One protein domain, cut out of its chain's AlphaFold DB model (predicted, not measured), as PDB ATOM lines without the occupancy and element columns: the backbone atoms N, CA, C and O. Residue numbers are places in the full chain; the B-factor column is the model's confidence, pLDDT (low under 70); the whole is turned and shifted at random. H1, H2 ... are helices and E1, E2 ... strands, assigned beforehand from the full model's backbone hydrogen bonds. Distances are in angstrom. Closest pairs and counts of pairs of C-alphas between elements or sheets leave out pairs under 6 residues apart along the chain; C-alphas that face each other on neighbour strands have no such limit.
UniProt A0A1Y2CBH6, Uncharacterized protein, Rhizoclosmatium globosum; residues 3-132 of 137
ATOM      1  N   LYS A   3     123.550  62.679  11.099       91.69
ATOM      2  CA  LYS A   3     122.667  61.557  11.478       91.69
ATOM      3  C   LYS A   3     121.999  61.716  12.852       91.69
ATOM      4  O   LYS A   3     121.124  60.929  13.185       91.69
ATOM      5  N   LEU A   4     122.458  62.677  13.650       90.62
ATOM      6  CA  LEU A   4     121.921  63.028  14.962       90.62
ATOM      7  C   LEU A   4     120.877  64.158  14.903       90.62
ATOM      8  O   LEU A   4     120.373  64.588  15.939       90.62
ATOM      9  N   GLU A   5     120.564  64.652  13.706       88.62
ATOM     10  CA  GLU A   5     119.505  65.631  13.471       88.62
ATOM     11  C   GLU A   5     118.146  65.081  13.922       88.62
ATOM     12  O   GLU A   5     117.791  63.941  13.628       88.62
ATOM     13  N   GLY A   6     117.414  65.888  14.693       85.81
ATOM     14  CA  GLY A   6     116.146  65.493  15.316       85.81
ATOM     15  C   GLY A   6     116.283  64.611  16.565       85.81
ATOM     16  O   GLY A   6     115.273  64.333  17.203       85.81
ATOM     17  N   VAL A   7     117.502  64.191  16.929       92.69
ATOM     18  CA  VAL A   7     117.782  63.458  18.181       92.69
ATOM     19  C   VAL A   7     118.335  64.394  19.249       92.69
ATOM     20  O   VAL A   7     117.902  64.339  20.396       92.69
ATOM     21  N   TYR A   8     119.285  65.250  18.870       88.75
ATOM     22  CA  TYR A   8     119.854  66.270  19.745       88.75
ATOM     23  C   TYR A   8     119.580  67.652  19.164       88.75
ATOM     24  O   TYR A   8     119.794  67.875  17.969       88.75
ATOM     25  N   ASP A   9     119.152  68.577  20.019       83.62
ATOM     26  CA  ASP A   9     118.993  69.978  19.635       83.62
ATOM     27  C   ASP A   9     120.350  70.606  19.307       83.62
ATOM     28  O   ASP A   9     120.503  71.278  18.287       83.62
ATOM     29  N   GLU A  10     121.350  70.328  20.144       84.81
ATOM     30  CA  GLU A  10     122.703  70.865  20.053       84.81
ATOM     31  C   GLU A  10     123.719  69.843  20.583       84.81
ATOM     32  O   GLU A  10     123.401  68.984  21.408       84.81
ATOM     33  N   ILE A  11     124.958  69.924  20.100       87.00
ATOM     34  CA  ILE A  11     126.067  69.057  20.500       87.00
ATOM     35  C   ILE A  11     127.273  69.922  20.840       87.00
ATOM     36  O   ILE A  11     127.717  70.713  20.010       87.00
ATOM     37  N   LEU A  12     127.824  69.711  22.036       88.06
ATOM     38  CA  LEU A  12     129.137  70.211  22.425       88.06
ATOM     39  C   LEU A  12     130.206  69.210  21.987       88.06
ATOM     40  O   LEU A  12     130.234  68.067  22.440       88.06
ATOM     41  N   TYR A  13     131.079  69.659  21.098       88.12
ATOM     42  CA  TYR A  13     132.338  69.019  20.761       88.12
ATOM     43  C   TYR A  13     133.463  69.631  21.590       88.12
ATOM     44  O   TYR A  13     133.530  70.851  21.760       88.12
ATOM     45  N   GLN A  14     134.354  68.771  22.070       88.56
ATOM     46  CA  GLN A  14     135.524  69.126  22.854       88.56
ATOM     47  C   GLN A  14     136.691  68.234  22.415       88.56
ATOM     48  O   GLN A  14     136.534  67.011  22.360       88.56
ATOM     49  N   ASP A  15     137.850  68.836  22.150       87.25
ATOM     50  CA  ASP A  15     139.093  68.097  21.927       87.25
ATOM     51  C   ASP A  15     139.547  67.391  23.212       87.25
ATOM     52  O   ASP A  15     139.400  67.891  24.329       87.25
ATOM     53  N   SER A  16     140.117  66.194  23.071       90.31
ATOM     54  CA  SER A  16     140.491  65.353  24.218       90.31
ATOM     55  C   SER A  16     141.581  65.952  25.113       90.31
ATOM     56  O   SER A  16     141.752  65.512  26.247       90.31
ATOM     57  N   ASP A  17     142.338  66.914  24.593       87.25
ATOM     58  CA  ASP A  17     143.415  67.641  25.261       87.25
ATOM     59  C   ASP A  17     143.022  69.090  25.616       87.25
ATOM     60  O   ASP A  17     143.879  69.907  25.973       87.25
ATOM     61  N   LEU A  18     141.719  69.396  25.585       87.62
ATOM     62  CA  LEU A  18     141.132  70.560  26.241       87.62
ATOM     63  C   LEU A  18     140.697  70.191  27.664       87.62
ATOM     64  O   LEU A  18     139.792  69.382  27.874       87.62
ATOM     65  N   PHE A  19     141.324  70.827  28.652       87.81
ATOM     66  CA  PHE A  19     141.088  70.582  30.075       87.81
ATOM     67  C   PHE A  19     140.398  71.762  30.751       87.81
ATOM     68  O   PHE A  19     140.778  72.911  30.531       87.81
ATOM     69  N   PHE A  20     139.454  71.480  31.651       89.25
ATOM     70  CA  PHE A  20     138.760  72.493  32.449       89.25
ATOM     71  C   PHE A  20     139.171  72.407  33.916       89.25
ATOM     72  O   PHE A  20     139.022  71.358  34.540       89.25
ATOM     73  N   LEU A  21     139.695  73.501  34.471       81.81
ATOM     74  CA  LEU A  21     140.310  73.482  35.806       81.81
ATOM     75  C   LEU A  21     139.401  73.995  36.928       81.81
ATOM     76  O   LEU A  21     139.583  73.607  38.079       81.81
ATOM     77  N   LYS A  22     138.468  74.904  36.618       82.94
ATOM     78  CA  LYS A  22     137.707  75.657  37.635       82.94
ATOM     79  C   LYS A  22     136.224  75.342  37.649       82.94
ATOM     80  O   LYS A  22     135.633  75.218  38.716       82.94
ATOM     81  N   GLU A  23     135.633  75.231  36.470       87.94
ATOM     82  CA  GLU A  23     134.201  75.036  36.297       87.94
ATOM     83  C   GLU A  23     133.926  74.217  35.040       87.94
ATOM     84  O   GLU A  23     134.736  74.182  34.112       87.94
ATOM     85  N   SER A  24     132.778  73.542  35.029       88.69
ATOM     86  CA  SER A  24     132.287  72.880  33.825       88.69
ATOM     87  C   SER A  24     131.894  73.943  32.794       88.69
ATOM     88  O   SER A  24     131.163  74.873  33.143       88.69
ATOM     89  N   PRO A  25     132.307  73.809  31.523       87.00
ATOM     90  CA  PRO A  25     131.934  74.761  30.481       87.00
ATOM     91  C   PRO A  25     130.482  74.578  30.020       87.00
ATOM     92  O   PRO A  25     129.962  75.437  29.322       87.00
ATOM     93  N   VAL A  26     129.839  73.455  30.362       88.25
ATOM     94  CA  VAL A  26     128.632  72.965  29.683       88.25
ATOM     95  C   VAL A  26     127.493  73.981  29.770       88.25
ATOM     96  O   VAL A  26     127.072  74.516  28.748       88.25
ATOM     97  N   GLU A  27     127.014  74.286  30.976       88.94
ATOM     98  CA  GLU A  27     125.861  75.180  31.161       88.94
ATOM     99  C   GLU A  27     126.121  76.603  30.632       88.94
ATOM    100  O   GLU A  27     125.307  77.083  29.833       88.94
ATOM    101  N   PRO A  28     127.276  77.242  30.915       86.62
ATOM    102  CA  PRO A  28     127.570  78.558  30.362       86.62
ATOM    103  C   PRO A  28     127.638  78.578  28.835       86.62
ATOM    104  O   PRO A  28     127.111  79.501  28.212       86.62
ATOM    105  N   VAL A  29     128.278  77.581  28.216       82.81
ATOM    106  CA  VAL A  29     128.477  77.536  26.762       82.81
ATOM    107  C   VAL A  29     127.147  77.338  26.031       82.81
ATOM    108  O   VAL A  29     126.859  78.088  25.097       82.81
ATOM    109  N   PHE A  30     126.293  76.414  26.482       84.38
ATOM    110  CA  PHE A  30     124.942  76.268  25.924       84.38
ATOM    111  C   PHE A  30     124.086  77.527  26.171       84.38
ATOM    112  O   PHE A  30     123.348  77.978  25.294       84.38
ATOM    113  N   GLY A  31     124.241  78.182  27.326       81.56
ATOM    114  CA  GLY A  31     123.572  79.450  27.632       81.56
ATOM    115  C   GLY A  31     123.945  80.604  26.690       81.56
ATOM    116  O   GLY A  31     123.098  81.452  26.386       81.56
ATOM    117  N   PHE A  32     125.186  80.648  26.192       74.44
ATOM    118  CA  PHE A  32     125.607  81.623  25.178       74.44
ATOM    119  C   PHE A  32     124.871  81.423  23.854       74.44
ATOM    120  O   PHE A  32     124.448  82.402  23.233       74.44
ATOM    121  N   LEU A  33     124.666  80.173  23.453       68.56
ATOM    122  CA  LEU A  33     124.003  79.863  22.197       68.56
ATOM    123  C   LEU A  33     122.523  80.167  22.219       68.56
ATOM    124  O   LEU A  33     122.041  80.736  21.254       68.56
ATOM    125  N   ASN A  34     121.824  79.937  23.327       71.94
ATOM    126  CA  ASN A  34     120.427  80.363  23.449       71.94
ATOM    127  C   ASN A  34     120.258  81.875  23.189       71.94
ATOM    128  O   ASN A  34     119.274  82.314  22.593       71.94
ATOM    129  N   LYS A  35     121.248  82.689  23.581       70.31
ATOM    130  CA  LYS A  35     121.262  84.135  23.301       70.31
ATOM    131  C   LYS A  35     121.644  84.455  21.854       70.31
ATOM    132  O   LYS A  35     121.168  85.449  21.310       70.31
ATOM    133  N   ALA A  36     122.505  83.657  21.232       65.56
ATOM    134  CA  ALA A  36     122.843  83.791  19.818       65.56
ATOM    135  C   ALA A  36     121.689  83.350  18.895       65.56
ATOM    136  O   ALA A  36     121.342  84.087  17.974       65.56
ATOM    137  N   ALA A  37     121.043  82.225  19.216       64.12
ATOM    138  CA  ALA A  37     119.801  81.690  18.651       64.12
ATOM    139  C   ALA A  37     118.725  82.766  18.530       64.12
ATOM    140  O   ALA A  37     118.185  82.997  17.454       64.12
ATOM    141  N   ALA A  38     118.489  83.500  19.618       65.06
ATOM    142  CA  ALA A  38     117.507  84.580  19.653       65.06
ATOM    143  C   ALA A  38     117.821  85.766  18.715       65.06
ATOM    144  O   ALA A  38     116.949  86.602  18.484       65.06
ATOM    145  N   ARG A  39     119.058  85.886  18.212       65.12
ATOM    146  CA  ARG A  39     119.512  87.014  17.382       65.12
ATOM    147  C   ARG A  39     119.664  86.672  15.906       65.12
ATOM    148  O   ARG A  39     119.766  87.600  15.103       65.12
ATOM    149  N   ALA A  40     119.711  85.397  15.532       58.84
ATOM    150  CA  ALA A  40     119.903  85.046  14.133       58.84
ATOM    151  C   ALA A  40     118.566  84.926  13.384       58.84
ATOM    152  O   ALA A  40     117.531  84.654  13.994       58.84
ATOM    153  N   PRO A  41     118.566  85.149  12.060       58.72
ATOM    154  CA  PRO A  41     117.368  84.975  11.244       58.72
ATOM    155  C   PRO A  41     116.831  83.536  11.344       58.72
ATOM    156  O   PRO A  41     117.614  82.611  11.517       58.72
ATOM    157  N   GLU A  42     115.517  83.336  11.170       52.22
ATOM    158  CA  GLU A  42     114.808  82.036  11.298       52.22
ATOM    159  C   GLU A  42     115.460  80.852  10.551       52.22
ATOM    160  O   GLU A  42     115.246  79.699  10.911       52.22
ATOM    161  N   ASN A  43     116.288  81.133   9.538       49.03
ATOM    162  CA  ASN A  43     116.983  80.144   8.708       49.03
ATOM    163  C   ASN A  43     118.497  80.049   8.976       49.03
ATOM    164  O   ASN A  43     119.210  79.382   8.226       49.03
ATOM    165  N   ALA A  44     119.018  80.733   9.995       51.88
ATOM    166  CA  ALA A  44     120.403  80.603  10.431       51.88
ATOM    167  C   ALA A  44     120.541  79.326  11.263       51.88
ATOM    168  O   ALA A  44     120.605  79.327  12.490       51.88
ATOM    169  N   THR A  45     120.524  78.197  10.569       47.34
ATOM    170  CA  THR A  45     120.847  76.913  11.161       47.34
ATOM    171  C   THR A  45     122.343  76.879  11.470       47.34
ATOM    172  O   THR A  45     123.193  77.184  10.636       47.34
ATOM    173  N   SER A  46     122.636  76.509  12.710       50.94
ATOM    174  CA  SER A  46     123.964  76.191  13.219       50.94
ATOM    175  C   SER A  46     124.860  77.401  13.491       50.94
ATOM    176  O   SER A  46     125.426  78.048  12.614       50.94
ATOM    177  N   TYR A  47     125.034  77.632  14.784       53.16
ATOM    178  CA  TYR A  47     126.163  78.350  15.334       53.16
ATOM    179  C   TYR A  47     127.352  77.413  15.362       53.16
ATOM    180  O   TYR A  47     127.201  76.202  15.536       53.16
ATOM    181  N   ILE A  48     128.534  77.987  15.242       57.12
ATOM    182  CA  ILE A  48     129.702  77.399  15.860       57.12
ATOM    183  C   ILE A  48     130.183  78.392  16.896       57.12
ATOM    184  O   ILE A  48     130.628  79.480  16.552       57.12
ATOM    185  N   GLY A  49     130.014  78.013  18.158       55.41
ATOM    186  CA  GLY A  49     130.651  78.676  19.276       55.41
ATOM    187  C   GLY A  49     132.103  78.234  19.359       55.41
ATOM    188  O   GLY A  49     132.330  77.104  19.763       55.41
ATOM    189  N   ALA A  50     133.066  79.078  19.008       60.19
ATOM    190  CA  ALA A  50     134.482  78.741  19.147       60.19
ATOM    191  C   ALA A  50     135.308  79.968  19.550       60.19
ATOM    192  O   ALA A  50     134.832  81.097  19.458       60.19
ATOM    193  N   VAL A  51     136.521  79.758  20.051       61.16
ATOM    194  CA  VAL A  51     137.415  80.856  20.459       61.16
ATOM    195  C   VAL A  51     138.207  81.329  19.250       61.16
ATOM    196  O   VAL A  51     138.623  80.511  18.437       61.16
ATOM    197  N   TYR A  52     138.389  82.636  19.081       57.56
ATOM    198  CA  TYR A  52     139.139  83.166  17.943       57.56
ATOM    199  C   TYR A  52     140.634  82.848  18.082       57.56
ATOM    200  O   TYR A  52     141.286  83.276  19.038       57.56
ATOM    201  N   ASP A  53     141.202  82.133  17.110       64.38
ATOM    202  CA  ASP A  53     142.645  81.970  17.001       64.38
ATOM    203  C   ASP A  53     143.241  83.189  16.292       64.38
ATOM    204  O   ASP A  53     143.264  83.313  15.064       64.38
ATOM    205  N   CYS A  54     143.760  84.113  17.097       54.28
ATOM    206  CA  CYS A  54     144.384  85.332  16.603       54.28
ATOM    207  C   CYS A  54     145.731  85.110  15.892       54.28
ATOM    208  O   CYS A  54     146.245  86.064  15.309       54.28
ATOM    209  N   GLY A  55     146.307  83.906  15.927       60.69
ATOM    210  CA  GLY A  55     147.481  83.539  15.135       60.69
ATOM    211  C   GLY A  55     147.142  83.096  13.710       60.69
ATOM    212  O   GLY A  55     147.979  83.245  12.823       60.69
ATOM    213  N   LEU A  56     145.927  82.588  13.487       62.66
ATOM    214  CA  LEU A  56     145.547  81.912  12.243       62.66
ATOM    215  C   LEU A  56     144.316  82.525  11.533       62.66
ATOM    216  O   LEU A  56     143.956  82.064  10.455       62.66
ATOM    217  N   ASP A  57     143.677  83.557  12.106       68.12
ATOM    218  CA  ASP A  57     142.411  84.155  11.616       68.12
ATOM    219  C   ASP A  57     141.330  83.094  11.307       68.12
ATOM    220  O   ASP A  57     140.550  83.150  10.346       68.12
ATOM    221  N   MET A  58     141.269  82.089  12.169       73.44
ATOM    222  CA  MET A  58     140.268  81.028  12.169       73.44
ATOM    223  C   MET A  58     139.769  80.833  13.595       73.44
ATOM    224  O   MET A  58     140.332  81.383  14.541       73.44
ATOM    225  N   PHE A  59     138.674  80.107  13.775       78.19
ATOM    226  CA  PHE A  59     138.312  79.691  15.124       78.19
ATOM    227  C   PHE A  59     139.193  78.517  15.575       78.19
ATOM    228  O   PHE A  59     139.629  77.716  14.754       78.19
ATOM    229  N   ASN A  60     139.387  78.394  16.884       79.94
ATOM    230  CA  ASN A  60     140.059  77.285  17.539       79.94
ATOM    231  C   ASN A  60     139.117  76.077  17.669       79.94
ATOM    232  O   ASN A  60     138.089  76.156  18.349       79.94
ATOM    233  N   GLY A  61     139.497  74.958  17.053       80.25
ATOM    234  CA  GLY A  61     138.715  73.714  17.007       80.25
ATOM    235  C   GLY A  61     138.531  72.979  18.334       80.25
ATOM    236  O   GLY A  61     137.669  72.110  18.406       80.25
ATOM    237  N   GLY A  62     139.248  73.374  19.390       83.75
ATOM    238  CA  GLY A  62     139.247  72.708  20.697       83.75
ATOM    239  C   GLY A  62     137.890  72.600  21.371       83.75
ATOM    240  O   GLY A  62     137.652  71.688  22.160       83.75
ATOM    241  N   MET A  63     136.977  73.518  21.063       86.75
ATOM    242  CA  MET A  63     135.620  73.493  21.582       86.75
ATOM    243  C   MET A  63     134.675  74.125  20.577       86.75
ATOM    244  O   MET A  63     134.910  75.242  20.115       86.75
ATOM    245  N   MET A  64     133.598  73.413  20.270       85.50
ATOM    246  CA  MET A  64     132.569  73.852  19.337       85.50
ATOM    247  C   MET A  64     131.205  73.440  19.862       85.50
ATOM    248  O   MET A  64     131.038  72.303  20.293       85.50
ATOM    249  N   VAL A  65     130.205  74.306  19.754       84.56
ATOM    250  CA  VAL A  65     128.810  73.868  19.884       84.56
ATOM    251  C   VAL A  65     128.056  74.166  18.615       84.56
ATOM    252  O   VAL A  65     128.183  75.261  18.075       84.56
ATOM    253  N   PHE A  66     127.305  73.177  18.146       81.81
ATOM    254  CA  PHE A  66     126.558  73.243  16.900       81.81
ATOM    255  C   PHE A  66     125.287  72.397  16.970       81.81
ATOM    256  O   PHE A  66     125.199  71.401  17.690       81.81
ATOM    257  N   LYS A  67     124.319  72.758  16.130       83.56
ATOM    258  CA  LYS A  67     123.136  71.944  15.851       83.56
ATOM    259  C   LYS A  67     123.420  70.969  14.703       83.56
ATOM    260  O   LYS A  67     123.891  71.419  13.650       83.56
ATOM    261  N   PRO A  68     123.152  69.657  14.857       85.50
ATOM    262  CA  PRO A  68     123.248  68.708  13.751       85.50
ATOM    263  C   PRO A  68     122.331  69.108  12.592       85.50
ATOM    264  O   PRO A  68     121.167  69.434  12.804       85.50
ATOM    265  N   SER A  69     122.854  69.072  11.365       85.44
ATOM    266  CA  SER A  69     122.089  69.425  10.168       85.44
ATOM    267  C   SER A  69     122.635  68.722   8.930       85.44
ATOM    268  O   SER A  69     123.825  68.843   8.609       85.44
ATOM    269  N   LEU A  70     121.768  68.008   8.210       88.62
ATOM    270  CA  LEU A  70     122.082  67.425   6.908       88.62
ATOM    271  C   LEU A  70     122.411  68.510   5.881       88.62
ATOM    272  O   LEU A  70     123.389  68.376   5.147       88.62
ATOM    273  N   PHE A  71     121.665  69.615   5.884       87.75
ATOM    274  CA  PHE A  71     121.888  70.730   4.966       87.75
ATOM    275  C   PHE A  71     123.314  71.296   5.074       87.75
ATOM    276  O   PHE A  71     124.022  71.388   4.067       87.75
ATOM    277  N   HIS A  72     123.771  71.635   6.286       85.19
ATOM    278  CA  HIS A  72     125.127  72.164   6.482       85.19
ATOM    279  C   HIS A  72     126.197  71.121   6.188       85.19
ATOM    280  O   HIS A  72     127.217  71.449   5.578       85.19
ATOM    281  N   TYR A  73     125.954  69.861   6.555       89.00
ATOM    282  CA  TYR A  73     126.857  68.767   6.226       89.00
ATOM    283  C   TYR A  73     127.073  68.636   4.715       89.00
ATOM    284  O   TYR A  73     128.217  68.630   4.271       89.00
ATOM    285  N   GLU A  74     126.012  68.599   3.907       90.62
ATOM    286  CA  GLU A  74     126.136  68.472   2.450       90.62
ATOM    287  C   GLU A  74     126.897  69.643   1.822       90.62
ATOM    288  O   GLU A  74     127.661  69.457   0.869       90.62
ATOM    289  N   LYS A  75     126.706  70.860   2.345       88.56
ATOM    290  CA  LYS A  75     127.458  72.038   1.903       88.56
ATOM    291  C   LYS A  75     128.931  71.905   2.277       88.56
ATOM    292  O   LYS A  75     129.771  71.981   1.386       88.56
ATOM    293  N   LEU A  76     129.239  71.643   3.546       88.56
ATOM    294  CA  LEU A  76     130.611  71.456   4.025       88.56
ATOM    295  C   LEU A  76     131.328  70.335   3.265       88.56
ATOM    296  O   LEU A  76     132.450  70.543   2.824       88.56
ATOM    297  N   SER A  77     130.675  69.194   3.016       90.00
ATOM    298  CA  SER A  77     131.245  68.097   2.224       90.00
ATOM    299  C   SER A  77     131.549  68.498   0.781       90.00
ATOM    300  O   SER A  77     132.547  68.053   0.225       90.00
ATOM    301  N   LYS A  78     130.724  69.345   0.152       90.25
ATOM    302  CA  LYS A  78     131.022  69.877  -1.188       90.25
ATOM    303  C   LYS A  78     132.222  70.819  -1.162       90.25
ATOM    304  O   LYS A  78     133.080  70.697  -2.028       90.25
ATOM    305  N   LEU A  79     132.299  71.717  -0.175       88.00
ATOM    306  CA  LEU A  79     133.453  72.609  -0.010       88.00
ATOM    307  C   LEU A  79     134.744  71.826   0.283       88.00
ATOM    308  O   LEU A  79     135.779  72.133  -0.296       88.00
ATOM    309  N   ALA A  80     134.667  70.780   1.105       88.31
ATOM    310  CA  ALA A  80     135.792  69.915   1.457       88.31
ATOM    311  C   ALA A  80     136.359  69.103   0.282       88.31
ATOM    312  O   ALA A  80     137.380  68.457   0.449       88.31
ATOM    313  N   ASN A  81     135.714  69.094  -0.888       85.56
ATOM    314  CA  ASN A  81     136.232  68.435  -2.092       85.56
ATOM    315  C   ASN A  81     136.959  69.407  -3.039       85.56
ATOM    316  O   ASN A  81     137.338  69.016  -4.144       85.56
ATOM    317  N   VAL A  82     137.118  70.678  -2.651       79.88
ATOM    318  CA  VAL A  82     137.753  71.712  -3.475       79.88
ATOM    319  C   VAL A  82     139.159  72.002  -2.931       79.88
ATOM    320  O   VAL A  82     139.275  72.655  -1.896       79.88
ATOM    321  N   PRO A  83     140.237  71.542  -3.593       73.12
ATOM    322  CA  PRO A  83     141.602  71.888  -3.200       73.12
ATOM    323  C   PRO A  83     141.902  73.384  -3.439       73.12
ATOM    324  O   PRO A  83     141.267  74.000  -4.303       73.12
ATOM    325  N   PRO A  84     142.901  73.974  -2.749       70.88
ATOM    326  CA  PRO A  84     143.872  73.328  -1.858       70.88
ATOM    327  C   PRO A  84     143.383  73.172  -0.408       70.88
ATOM    328  O   PRO A  84     142.704  74.044   0.129       70.88
ATOM    329  N   TYR A  85     143.788  72.075   0.236       67.69
ATOM    330  CA  TYR A  85     143.591  71.866   1.673       67.69
ATOM    331  C   TYR A  85     144.635  72.660   2.459       67.69
ATOM    332  O   TYR A  85     145.815  72.637   2.111       67.69
ATOM    333  N   GLN A  86     144.194  73.376   3.489       68.69
ATOM    334  CA  GLN A  86     145.069  74.115   4.398       68.69
ATOM    335  C   GLN A  86     145.384  73.269   5.637       68.69
ATOM    336  O   GLN A  86     144.642  72.334   5.959       68.69
ATOM    337  N   ASP A  87     146.464  73.621   6.338       70.25
ATOM    338  CA  ASP A  87     146.708  73.130   7.696       70.25
ATOM    339  C   ASP A  87     145.492  73.435   8.584       70.25
ATOM    340  O   ASP A  87     144.793  74.431   8.376       70.25
ATOM    341  N   PHE A  88     145.220  72.554   9.552       77.06
ATOM    342  CA  PHE A  88     144.004  72.615  10.376       77.06
ATOM    343  C   PHE A  88     142.737  72.649   9.503       77.06
ATOM    344  O   PHE A  88     141.913  73.566   9.567       77.06
ATOM    345  N   MET A  89     142.610  71.649   8.623       82.12
ATOM    346  CA  MET A  89     141.562  71.587   7.601       82.12
ATOM    347  C   MET A  89     140.154  71.756   8.186       82.12
ATOM    348  O   MET A  89     139.345  72.461   7.585       82.12
ATOM    349  N   GLU A  90     139.832  71.148   9.338       81.50
ATOM    350  CA  GLU A  90     138.496  71.332   9.917       81.50
ATOM    351  C   GLU A  90     138.247  72.782  10.351       81.50
ATOM    352  O   GLU A  90     137.189  73.335  10.046       81.50
ATOM    353  N   GLN A  91     139.234  73.426  10.978       82.69
ATOM    354  CA  GLN A  91     139.123  74.795  11.481       82.69
ATOM    355  C   GLN A  91     139.002  75.794  10.332       82.69
ATOM    356  O   GLN A  91     138.093  76.629  10.322       82.69
ATOM    357  N   SER A  92     139.855  75.666   9.317       82.38
ATOM    358  CA  SER A  92     139.838  76.522   8.128       82.38
ATOM    359  C   SER A  92     138.548  76.362   7.312       82.38
ATOM    360  O   SER A  92     137.898  77.362   6.987       82.38
ATOM    361  N   LEU A  93     138.117  75.126   7.036       86.31
ATOM    362  CA  LEU A  93     136.908  74.833   6.261       86.31
ATOM    363  C   LEU A  93     135.652  75.387   6.933       86.31
ATOM    364  O   LEU A  93     134.845  76.074   6.298       86.31
ATOM    365  N   ILE A  94     135.472  75.074   8.214       84.62
ATOM    366  CA  ILE A  94     134.292  75.486   8.969       84.62
ATOM    367  C   ILE A  94     134.324  77.011   9.161       84.62
ATOM    368  O   ILE A  94     133.284  77.654   9.006       84.62
ATOM    369  N   SER A  95     135.501  77.613   9.393       81.19
ATOM    370  CA  SER A  95     135.646  79.068   9.544       81.19
ATOM    371  C   SER A  95     135.208  79.765   8.270       81.19
ATOM    372  O   SER A  95     134.370  80.661   8.312       81.19
ATOM    373  N   TYR A  96     135.725  79.325   7.122       83.56
ATOM    374  CA  TYR A  96     135.343  79.865   5.824       83.56
ATOM    375  C   TYR A  96     133.838  79.738   5.580       83.56
ATOM    376  O   TYR A  96     133.184  80.706   5.187       83.56
ATOM    377  N   TYR A  97     133.280  78.552   5.828       85.81
ATOM    378  CA  TYR A  97     131.873  78.281   5.582       85.81
ATOM    379  C   TYR A  97     130.957  79.177   6.425       85.81
ATOM    380  O   TYR A  97     130.094  79.847   5.862       85.81
ATOM    381  N   TYR A  98     131.162  79.244   7.742       81.00
ATOM    382  CA  TYR A  98     130.294  80.026   8.626       81.00
ATOM    383  C   TYR A  98     130.573  81.532   8.578       81.00
ATOM    384  O   TYR A  98     129.630  82.298   8.734       81.00
ATOM    385  N   LYS A  99     131.800  81.981   8.261       78.69
ATOM    386  CA  LYS A  99     132.077  83.405   7.972       78.69
ATOM    387  C   LYS A  99     131.347  83.882   6.708       78.69
ATOM    388  O   LYS A  99     130.968  85.046   6.627       78.69
ATOM    389  N   LYS A 100     131.183  83.012   5.702       80.56
ATOM    390  CA  LYS A 100     130.666  83.397   4.377       80.56
ATOM    391  C   LYS A 100     129.190  83.073   4.147       80.56
ATOM    392  O   LYS A 100     128.523  83.797   3.411       80.56
ATOM    393  N   PHE A 101     128.698  81.974   4.706       77.44
ATOM    394  CA  PHE A 101     127.387  81.408   4.372       77.44
ATOM    395  C   PHE A 101     126.509  81.093   5.590       77.44
ATOM    396  O   PHE A 101     125.361  80.701   5.396       77.44
ATOM    397  N   GLY A 102     127.031  81.222   6.810       72.50
ATOM    398  CA  GLY A 102     126.318  80.886   8.043       72.50
ATOM    399  C   GLY A 102     126.450  81.973   9.107       72.50
ATOM    400  O   GLY A 102     126.695  83.137   8.794       72.50
ATOM    401  N   THR A 103     126.279  81.584  10.370       74.75
ATOM    402  CA  THR A 103     126.486  82.462  11.526       74.75
ATOM    403  C   THR A 103     127.573  81.877  12.423       74.75
ATOM    404  O   THR A 103     127.413  80.811  13.012       74.75
ATOM    405  N   LEU A 104     128.705  82.575  12.498       75.75
ATOM    406  CA  LEU A 104     129.814  82.271  13.399       75.75
ATOM    407  C   LEU A 104     129.688  83.156  14.641       75.75
ATOM    408  O   LEU A 104     129.687  84.378  14.517       75.75
ATOM    409  N   GLU A 105     129.611  82.549  15.823       77.56
ATOM    410  CA  GLU A 105     129.559  83.272  17.096       77.56
ATOM    411  C   GLU A 105     130.768  82.875  17.924       77.56
ATOM    412  O   GLU A 105     131.034  81.697  18.134       77.56
ATOM    413  N   TYR A 106     131.520  83.847  18.416       76.44
ATOM    414  CA  TYR A 106     132.684  83.519  19.222       76.44
ATOM    415  C   TYR A 106     132.269  83.273  20.673       76.44
ATOM    416  O   TYR A 106     131.603  84.108  21.293       76.44
ATOM    417  N   LEU A 107     132.660  82.118  21.217       78.19
ATOM    418  CA  LEU A 107     132.564  81.877  22.656       78.19
ATOM    419  C   LEU A 107     133.604  82.737  23.375       78.19
ATOM    420  O   LEU A 107     134.638  83.054  22.789       78.19
ATOM    421  N   PRO A 108     133.381  83.086  24.654       80.44
ATOM    422  CA  PRO A 108     134.401  83.771  25.430       80.44
ATOM    423  C   PRO A 108     135.710  82.977  25.464       80.44
ATOM    424  O   PRO A 108     135.714  81.804  25.846       80.44
ATOM    425  N   ASP A 109     136.815  83.653  25.151       79.50
ATOM    426  CA  ASP A 109     138.151  83.058  25.036       79.50
ATOM    427  C   ASP A 109     138.538  82.200  26.249       79.50
ATOM    428  O   ASP A 109     139.146  81.145  26.093       79.50
ATOM    429  N   LYS A 110     138.097  82.588  27.456       82.88
ATOM    430  CA  LYS A 110     138.377  81.895  28.727       82.88
ATOM    431  C   LYS A 110     138.026  80.399  28.757       82.88
ATOM    432  O   LYS A 110     138.554  79.691  29.615       82.88
ATOM    433  N   TYR A 111     137.151  79.911  27.873       85.06
ATOM    434  CA  TYR A 111     136.759  78.498  27.823       85.06
ATOM    435  C   TYR A 111     137.608  77.634  26.881       85.06
ATOM    436  O   TYR A 111     137.531  76.416  26.967       85.06
ATOM    437  N   ASN A 112     138.396  78.215  25.979       83.38
ATOM    438  CA  ASN A 112     139.249  77.451  25.066       83.38
ATOM    439  C   ASN A 112     140.490  78.285  24.729       83.38
ATOM    440  O   ASN A 112     140.629  78.823  23.631       83.38
ATOM    441  N   ILE A 113     141.374  78.429  25.719       80.12
ATOM    442  CA  ILE A 113     142.639  79.137  25.538       80.12
ATOM    443  C   ILE A 113     143.704  78.162  25.064       80.12
ATOM    444  O   ILE A 113     144.019  77.183  25.742       80.12
ATOM    445  N   MET A 114     144.322  78.505  23.940       77.19
ATOM    446  CA  MET A 114     145.459  77.794  23.378       77.19
ATOM    447  C   MET A 114     146.715  78.680  23.465       77.19
ATOM    448  O   MET A 114     146.824  79.669  22.735       77.19
ATOM    449  N   PRO A 115     147.674  78.384  24.360       67.69
ATOM    450  CA  PRO A 115     148.872  79.198  24.536       67.69
ATOM    451  C   PRO A 115     149.900  78.933  23.418       67.69
ATOM    452  O   PRO A 115     150.950  78.340  23.648       67.69
ATOM    453  N   TYR A 116     149.627  79.391  22.194       61.94
ATOM    454  CA  TYR A 116     150.609  79.394  21.102       61.94
ATOM    455  C   TYR A 116     151.618  80.523  21.309       61.94
ATOM    456  O   TYR A 116     151.256  81.693  21.203       61.94
ATOM    457  N   GLY A 117     152.875  80.206  21.635       50.00
ATOM    458  CA  GLY A 117     153.987  81.175  21.654       50.00
ATOM    459  C   GLY A 117     153.839  82.390  22.592       50.00
ATOM    460  O   GLY A 117     154.721  83.240  22.621       50.00
ATOM    461  N   ARG A 118     152.754  82.489  23.375       49.62
ATOM    462  CA  ARG A 118     152.431  83.605  24.285       49.62
ATOM    463  C   ARG A 118     152.527  83.201  25.758       49.62
ATOM    464  O   ARG A 118     151.733  83.648  26.582       49.62
ATOM    465  N   LEU A 119     153.515  82.378  26.110       50.53
ATOM    466  CA  LEU A 119     153.790  82.024  27.511       50.53
ATOM    467  C   LEU A 119     154.148  83.241  28.382       50.53
ATOM    468  O   LEU A 119     154.023  83.171  29.600       50.53
ATOM    469  N   GLU A 120     154.525  84.374  27.779       49.91
ATOM    470  CA  GLU A 120     154.803  85.616  28.514       49.91
ATOM    471  C   GLU A 120     153.554  86.233  29.167       49.91
ATOM    472  O   GLU A 120     153.665  87.063  30.067       49.91
ATOM    473  N   LYS A 121     152.355  85.804  28.757       49.81
ATOM    474  CA  LYS A 121     151.090  86.125  29.421       49.81
ATOM    475  C   LYS A 121     150.284  84.844  29.557       49.81
ATOM    476  O   LYS A 121     149.326  84.626  28.818       49.81
ATOM    477  N   PHE A 122     150.694  83.991  30.497       53.53
ATOM    478  CA  PHE A 122     149.833  82.917  30.994       53.53
ATOM    479  C   PHE A 122     148.439  83.507  31.232       53.53
ATOM    480  O   PHE A 122     148.343  84.588  31.829       53.53
ATOM    481  N   PRO A 123     147.385  82.896  30.679       58.44
ATOM    482  CA  PRO A 123     146.123  83.583  30.569       58.44
ATOM    483  C   PRO A 123     145.580  83.868  31.965       58.44
ATOM    484  O   PRO A 123     145.866  83.153  32.931       58.44
ATOM    485  N   ALA A 124     144.893  85.001  32.053       60.06
ATOM    486  CA  ALA A 124     144.503  85.661  33.280       60.06
ATOM    487  C   ALA A 124     143.815  84.716  34.286       60.06
ATOM    488  O   ALA A 124     143.359  83.615  33.965       60.06
ATOM    489  N   LEU A 125     143.762  85.155  35.551       65.88
ATOM    490  CA  LEU A 125     143.165  84.428  36.680       65.88
ATOM    491  C   LEU A 125     141.728  83.926  36.423       65.88
ATOM    492  O   LEU A 125     141.207  83.163  37.226       65.88
ATOM    493  N   ASP A 126     141.076  84.322  35.342       78.38
ATOM    494  CA  ASP A 126     139.740  83.930  34.906       78.38
ATOM    495  C   ASP A 126     139.710  82.776  33.884       78.38
ATOM    496  O   ASP A 126     138.626  82.383  33.457       78.38
ATOM    497  N   THR A 127     140.858  82.197  33.517       81.00
ATOM    498  CA  THR A 127     140.912  81.064  32.576       81.00
ATOM    499  C   THR A 127     140.234  79.822  33.142       81.00
ATOM    500  O   THR A 127     140.483  79.425  34.287       81.00
ATOM    501  N   ILE A 128     139.419  79.182  32.306       87.12
ATOM    502  CA  ILE A 128     138.649  77.984  32.641       87.12
ATOM    503  C   ILE A 128     139.152  76.787  31.842       87.12
ATOM    504  O   ILE A 128     139.453  75.760  32.451       87.12
ATOM    505  N   GLY A 129     139.262  76.931  30.517       86.06
ATOM    506  CA  GLY A 129     139.669  75.869  29.599       86.06
ATOM    507  C   GLY A 129     141.057  76.089  28.998       86.06
ATOM    508  O   GLY A 129     141.343  77.166  28.472       86.06
ATOM    509  N   PHE A 130     141.894  75.054  29.056       85.75
ATOM    510  CA  PHE A 130     143.250  75.016  28.511       85.75
ATOM    511  C   PHE A 130     143.361  73.951  27.425       85.75
ATOM    512  O   PHE A 130     143.285  72.760  27.723       85.75
ATOM    513  N   HIS A 131     143.573  74.387  26.187       84.00
ATOM    514  CA  HIS A 131     143.805  73.525  25.037       84.00
ATOM    515  C   HIS A 131     145.312  73.316  24.867       84.00
ATOM    516  O   HIS A 131     146.066  74.272  24.648       84.00
ATOM    517  N   GLN A 132     145.769  72.075  25.025       78.38
ATOM    518  CA  GLN A 132     147.183  71.750  24.899       78.38
ATOM    519  C   GLN A 132     147.661  71.918  23.451       78.38
ATOM    520  O   GLN A 132     147.185  71.257  22.537       78.38
TER     521      GLN A 132
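This is residues 3 to 132 of the 137 residues of an uncharacterized protein of Rhizoclosmatium globosum (UniProt A0A1Y2CBH6). A small twisted sheet of four strands, E1 E4 E3 E5, forms the core, with H1 across one face and H3 across the other. H2 packs on H3, off the sheet, and a small strand pair, E2 and E6, meets the sheet at the bend of E4. The 130 printed residues hold three named helices and six named strands, in the order E1 E2 H1 E3 E4 H2 H3 E5 E6, a mixed class; the larger sheet is mixed, the smaller antiparallel. The whole is compact, with a radius of gyration of the C-alphas of 15.0 A and spans of 42 by 35 by 25 A.

Edge strand E1, residues 11 to 14, is antiparallel to E4, residues 58 to 66, with N 11 and O 66 2.8 A apart. E4 bends by 99 degrees at residue 62 and forms a hairpin with E3, residues 47 to 53, where N 60 and O 51 are 2.7 A apart. E5, residues 103 to 106, is parallel to E3, with N 105 and O 48 3.3 A apart. H1, residues 26 to 37, is on the sheet at a height of 9.3 A, its closest C-alphas to E3 being Leu 33 and Tyr 47, 7.4 A. H3, residues 89 to 101, is on the opposite face at 8.4 A; the C-alphas of Gln 91 and Gly 61 of E4 are its closest to E4, 5.6 A. Residues 93 to 97 of H3 alone touch H2, residues 70 to 79, closest at the C-alphas of Tyr 97 and Leu 76, 7.1 A, at a steep tilt of 68 degrees, only just short of about perpendicular. E2, residues 18 to 20, and E6, residues 129 to 131, are antiparallel, with N 130 and O 19 2.8 A apart. Every O i to N i+4 pair is within hydrogen-bond range in H2 and H3, and 7 of 8 in H1.

E1 begins at C-alpha 11, (126.067, 69.057, 20.500), and E6 ends at C-alpha 131, (143.805, 73.525, 25.037). From first to last C-alpha H3 measures 17.5 A, E3 17.0 A and H1 16.6 A.

The C-alphas farthest apart are those of Gly 6 and Glu 120, 45.5 A. The printed part has no cut; the link E5 to E6, residues 107 to 128, is long. Mean pLDDT of the printed part is 76.5, with residue 33 and residues 36 to 57, 85 to 86 and 115 to 125 under 70.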